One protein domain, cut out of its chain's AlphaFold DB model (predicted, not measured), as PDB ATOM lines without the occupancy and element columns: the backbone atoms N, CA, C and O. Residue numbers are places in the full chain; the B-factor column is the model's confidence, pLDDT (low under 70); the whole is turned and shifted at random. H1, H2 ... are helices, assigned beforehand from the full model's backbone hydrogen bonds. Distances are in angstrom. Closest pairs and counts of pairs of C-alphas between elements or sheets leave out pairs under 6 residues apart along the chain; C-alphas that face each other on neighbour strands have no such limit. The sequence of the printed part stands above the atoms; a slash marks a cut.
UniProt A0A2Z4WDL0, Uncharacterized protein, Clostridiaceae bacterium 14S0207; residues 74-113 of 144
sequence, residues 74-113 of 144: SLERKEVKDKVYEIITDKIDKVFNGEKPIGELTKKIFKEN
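AT A GLANCE: This is residues 74 to 113 of the 144 residues of an uncharacterized protein of Clostridiaceae bacterium 14S0207 (UniProt A0A2Z4WDL0). A long helix, H1, and a short one, H2, meet near their ends at a corner and open from there like a V, the first arm far longer than the second. The space between the arms is empty, and the ends of the printed part lie at the two far tips. The printed part has 40 residues with two named helices, H1 then H2, and no named strand; its class is all helix. The whole is only just extended, close to loose, with a radius of gyration of the C-alphas of 13.7 A, and it is only just flat, spanning 37 by 25 by 7 A.

IN THESE COORDINATES: The printed part begins at Ser 74, with its C-alpha at (-7.143, 67.929, 29.162). H1 is residues 78 to 97 and measures 27.6 A from its first C-alpha, at (-8.333, 75.245, 34.763), to its last, at (-19.938, 95.730, 20.428). H2 is residues 102 to 109, 10.8 A long, and ends with C-alpha 109 at (-21.589, 80.767, 9.380). Residues 110 to 113 follow it.

HOW THE PARTS SIT: A tight link of 4 residues joins H1 to H2. The two helices are close but not clearly touching, with 2 pairs of C-alphas within 8 A. Their closest C-alphas, those of Val 95 and Ile 102, are 7.2 A apart. Their lines stand at a steep tilt of 59 degrees, and they run opposite ways. Their centres are 18.6 A apart. Residues 85 to 94, which belong to H1, stand free, and so do residues 106 to 113, of which 106 to 109 belong to H2. In H1 and H2 every O i to N i+4 pair is within hydrogen-bond range.

THE WHOLE: The two C-alphas farthest apart, those of Lys 78 and Asn 113, are 38.3 A from each other. The printed part has no cut, and no link in it is long. The mean pLDDT of the printed part is 75.1; residues 96 to 113 are under 70, and the mean falls from 86 in H1 to 59 in H2.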
ATOM      1  N   SER A  74      -7.791  66.789  29.815       88.94
ATOM      2  CA  SER A  74      -7.143  67.929  29.162       88.94
ATOM      3  C   SER A  74      -8.023  69.185  29.156       88.94
ATOM      4  O   SER A  74      -7.503  70.276  29.392       88.94
ATOM      5  N   LEU A  75      -9.328  69.038  28.907       87.75
ATOM      6  CA  LEU A  75     -10.319  70.122  28.905       87.75
ATOM      7  C   LEU A  75     -10.718  70.567  30.314       87.75
ATOM      8  O   LEU A  75     -11.107  71.713  30.512       87.75
ATOM      9  N   GLU A  76     -10.629  69.679  31.301       89.75
ATOM     10  CA  GLU A  76     -10.970  69.993  32.684       89.75
ATOM     11  C   GLU A  76      -9.947  70.879  33.380       89.75
ATOM     12  O   GLU A  76     -10.305  71.546  34.359       89.75
ATOM     13  N   ARG A  77      -8.716  70.912  32.857       93.44
ATOM     14  CA  ARG A  77      -7.645  71.789  33.325       93.44
ATOM     15  C   ARG A  77      -8.111  73.237  33.349       93.44
ATOM     16  O   ARG A  77      -8.647  73.756  32.367       93.44
ATOM     17  N   LYS A  78      -7.875  73.885  34.488       90.19
ATOM     18  CA  LYS A  78      -8.333  75.245  34.763       90.19
ATOM     19  C   LYS A  78      -7.831  76.228  33.704       90.19
ATOM     20  O   LYS A  78      -8.610  77.011  33.184       90.19
ATOM     21  N   GLU A  79      -6.582  76.085  33.273       91.31
ATOM     22  CA  GLU A  79      -5.953  76.935  32.258       91.31
ATOM     23  C   GLU A  79      -6.653  76.843  30.896       91.31
ATOM     24  O   GLU A  79      -6.703  77.818  30.148       91.31
ATOM     25  N   VAL A  80      -7.177  75.662  30.550       91.44
ATOM     26  CA  VAL A  80      -7.907  75.451  29.294       91.44
ATOM     27  C   VAL A  80      -9.310  76.030  29.403       91.44
ATOM     28  O   VAL A  80      -9.734  76.736  28.491       91.44
ATOM     29  N   LYS A  81     -10.008  75.794  30.520       91.81
ATOM     30  CA  LYS A  81     -11.329  76.385  30.784       91.81
ATOM     31  C   LYS A  81     -11.284  77.906  30.756       91.81
ATOM     32  O   LYS A  81     -12.093  78.508  30.057       91.81
ATOM     33  N   ASP A  82     -10.318  78.503  31.445       92.94
ATOM     34  CA  ASP A  82     -10.169  79.954  31.542       92.94
ATOM     35  C   ASP A  82      -9.888  80.563  30.159       92.94
ATOM     36  O   ASP A  82     -10.559  81.510  29.760       92.94
ATOM     37  N   LYS A  83      -8.998  79.952  29.359       91.88
ATOM     38  CA  LYS A  83      -8.744  80.388  27.973       91.88
ATOM     39  C   LYS A  83      -9.954  80.226  27.063       91.88
ATOM     40  O   LYS A  83     -10.213  81.085  26.227       91.88
ATOM     41  N   VAL A  84     -10.686  79.117  27.175       91.62
ATOM     42  CA  VAL A  84     -11.909  78.908  26.387       91.62
ATOM     43  C   VAL A  84     -12.954  79.957  26.759       91.62
ATOM     44  O   VAL A  84     -13.563  80.540  25.867       91.62
ATOM     45  N   TYR A  85     -13.121  80.237  28.053       90.75
ATOM     46  CA  TYR A  85     -14.034  81.262  28.544       90.75
ATOM     47  C   TYR A  85     -13.638  82.659  28.055       90.75
ATOM     48  O   TYR A  85     -14.491  83.394  27.565       90.75
ATOM     49  N   GLU A  86     -12.352  83.001  28.107       92.25
ATOM     50  CA  GLU A  86     -11.810  84.261  27.592       92.25
ATOM     51  C   GLU A  86     -12.056  84.401  26.083       92.25
ATOM     52  O   GLU A  86     -12.601  85.408  25.645       92.25
ATOM     53  N   ILE A  87     -11.755  83.367  25.288       90.44
ATOM     54  CA  ILE A  87     -11.984  83.372  23.833       90.44
ATOM     55  C   ILE A  87     -13.472  83.523  23.502       90.44
ATOM     56  O   ILE A  87     -13.825  84.225  22.554       90.44
ATOM     57  N   ILE A  88     -14.348  82.826  24.230       90.69
ATOM     58  CA  ILE A  88     -15.795  82.915  24.017       90.69
ATOM     59  C   ILE A  88     -16.286  84.314  24.381       90.69
ATOM     60  O   ILE A  88     -17.000  84.912  23.583       90.69
ATOM     61  N   THR A  89     -15.879  84.840  25.535       88.75
ATOM     62  CA  THR A  89     -16.295  86.163  26.019       88.75
ATOM     63  C   THR A  89     -15.795  87.262  25.085       88.75
ATOM     64  O   THR A  89     -16.599  88.045  24.606       88.75
ATOM     65  N   ASP A  90     -14.522  87.237  24.682       87.00
ATOM     66  CA  ASP A  90     -13.951  88.185  23.716       87.00
ATOM     67  C   ASP A  90     -14.657  88.121  22.352       87.00
ATOM     68  O   ASP A  90     -14.936  89.149  21.733       87.00
ATOM     69  N   LYS A  91     -15.008  86.918  21.874       82.69
ATOM     70  CA  LYS A  91     -15.793  86.778  20.640       82.69
ATOM     71  C   LYS A  91     -17.208  87.313  20.796       82.69
ATOM     72  O   LYS A  91     -17.683  87.966  19.876       82.69
ATOM     73  N   ILE A  92     -17.880  87.025  21.908       83.00
ATOM     74  CA  ILE A  92     -19.219  87.539  22.204       83.00
ATOM     75  C   ILE A  92     -19.163  89.067  22.260       83.00
ATOM     76  O   ILE A  92     -19.879  89.718  21.509       83.00
ATOM     77  N   ASP A  93     -18.246  89.648  23.024       79.81
ATOM     78  CA  ASP A  93     -18.113  91.097  23.161       79.81
ATOM     79  C   ASP A  93     -17.789  91.774  21.828       79.81
ATOM     80  O   ASP A  93     -18.375  92.801  21.504       79.81
ATOM     81  N   LYS A  94     -16.934  91.184  20.987       79.06
ATOM     82  CA  LYS A  94     -16.670  91.697  19.629       79.06
ATOM     83  C   LYS A  94     -17.877  91.606  18.701       79.06
ATOM     84  O   LYS A  94     -17.993  92.406  17.777       79.06
ATOM     85  N   VAL A  95     -18.746  90.626  18.909       73.69
ATOM     86  CA  VAL A  95     -19.985  90.455  18.146       73.69
ATOM     87  C   VAL A  95     -21.066  91.427  18.612       73.69
ATOM     88  O   VAL A  95     -21.789  91.961  17.779       73.69
ATOM     89  N   PHE A  96     -21.177  91.665  19.918       69.38
ATOM     90  CA  PHE A  96     -22.172  92.566  20.495       69.38
ATOM     91  C   PHE A  96     -21.766  94.046  20.399       69.38
ATOM     92  O   PHE A  96     -22.633  94.886  20.179       69.38
ATOM     93  N   ASN A  97     -20.471  94.362  20.516       69.25
ATOM     94  CA  ASN A  97     -19.938  95.730  20.428       69.25
ATOM     95  C   ASN A  97     -19.416  96.092  19.029       69.25
ATOM     96  O   ASN A  97     -19.162  97.262  18.750       69.25
ATOM     97  N   GLY A  98     -19.224  95.109  18.146       60.44
ATOM     98  CA  GLY A  98     -18.955  95.362  16.737       60.44
ATOM     99  C   GLY A  98     -20.243  95.769  16.028       60.44
ATOM    100  O   GLY A  98     -21.272  95.129  16.205       60.44
ATOM    101  N   GLU A  99     -20.182  96.789  15.172       55.16
ATOM    102  CA  GLU A  99     -21.300  97.367  14.397       55.16
ATOM    103  C   GLU A  99     -22.036  96.389  13.451       55.16
ATOM    104  O   GLU A  99     -22.842  96.795  12.615       55.16
ATOM    105  N   LYS A 100     -21.765  95.084  13.536       59.00
ATOM    106  CA  LYS A 100     -22.344  94.066  12.669       59.00
ATOM    107  C   LYS A 100     -23.432  93.321  13.428       59.00
ATOM    108  O   LYS A 100     -23.107  92.453  14.238       59.00
ATOM    109  N   PRO A 101     -24.721  93.614  13.164       61.19
ATOM    110  CA  PRO A 101     -25.815  92.895  13.795       61.19
ATOM    111  C   PRO A 101     -25.633  91.391  13.583       61.19
ATOM    112  O   PRO A 101     -25.140  90.956  12.541       61.19
ATOM    113  N   ILE A 102     -26.075  90.594  14.557       57.97
ATOM    114  CA  ILE A 102     -26.078  89.117  14.557       57.97
ATOM    115  C   ILE A 102     -26.466  88.510  13.188       57.97
ATOM    116  O   ILE A 102     -25.960  87.449  12.819       57.97
ATOM    117  N   GLY A 103     -27.279  89.218  12.395       55.59
ATOM    118  CA  GLY A 103     -27.624  88.906  11.005       55.59
ATOM    119  C   GLY A 103     -26.464  88.780   9.996       55.59
ATOM    120  O   GLY A 103     -26.627  88.107   8.980       55.59
ATOM    121  N   GLU A 104     -25.288  89.373  10.227       59.38
ATOM    122  CA  GLU A 104     -24.109  89.167   9.363       59.38
ATOM    123  C   GLU A 104     -23.294  87.926   9.751       59.38
ATOM    124  O   GLU A 104     -22.718  87.256   8.889       59.38
ATOM    125  N   LEU A 105     -23.265  87.577  11.039       57.22
ATOM    126  CA  LEU A 105     -22.581  86.377  11.532       57.22
ATOM    127  C   LEU A 105     -23.348  85.118  11.158       57.22
ATOM    128  O   LEU A 105     -22.734  84.135  10.740       57.22
ATOM    129  N   THR A 106     -24.680  85.174  11.227       58.28
ATOM    130  CA  THR A 106     -25.535  84.111  10.700       58.28
ATOM    131  C   THR A 106     -25.277  83.920   9.210       58.28
ATOM    132  O   THR A 106     -25.018  82.797   8.804       58.28
ATOM    133  N   LYS A 107     -25.176  84.987   8.407       58.91
ATOM    134  CA  LYS A 107     -24.816  84.882   6.979       58.91
ATOM    135  C   LYS A 107     -23.426  84.294   6.717       58.91
ATOM    136  O   LYS A 107     -23.238  83.641   5.696       58.91
ATOM    137  N   LYS A 108     -22.439  84.527   7.587       61.78
ATOM    138  CA  LYS A 108     -21.062  84.033   7.393       61.78
ATOM    139  C   LYS A 108     -20.884  82.577   7.836       61.78
ATOM    140  O   LYS A 108     -20.120  81.855   7.203       61.78
ATOM    141  N   ILE A 109     -21.583  82.156   8.891       62.31
ATOM    142  CA  ILE A 109     -21.589  80.767   9.380       62.31
ATOM    143  C   ILE A 109     -22.508  79.891   8.510       62.31
ATOM    144  O   ILE A 109     -22.152  78.762   8.200       62.31
ATOM    145  N   PHE A 110     -23.649  80.424   8.057       59.50
ATOM    146  CA  PHE A 110     -24.640  79.727   7.222       59.50
ATOM    147  C   PHE A 110     -24.542  80.081   5.731       59.50
ATOM    148  O   PHE A 110     -25.551  80.099   5.028       59.50
ATOM    149  N   LYS A 111     -23.339  80.364   5.223       55.09
ATOM    150  CA  LYS A 111     -23.114  80.909   3.873       55.09
ATOM    151  C   LYS A 111     -23.407  79.946   2.700       55.09
ATOM    152  O   LYS A 111     -22.739  80.050   1.679       55.09
ATOM    153  N   GLU A 112     -24.390  79.048   2.798       50.59
ATOM    154  CA  GLU A 112     -24.749  78.181   1.664       50.59
ATOM    155  C   GLU A 112     -26.192  77.651   1.571       50.59
ATOM    156  O   GLU A 112     -26.488  76.991   0.588       50.59
ATOM    157  N   ASN A 113     -27.131  77.943   2.484       54.12
ATOM    158  CA  ASN A 113     -28.521  77.450   2.330       54.12
ATOM    159  C   ASN A 113     -29.575  78.479   2.768       54.12
ATOM    160  O   ASN A 113     -30.390  78.228   3.660       54.12
TER     161      ASN A 113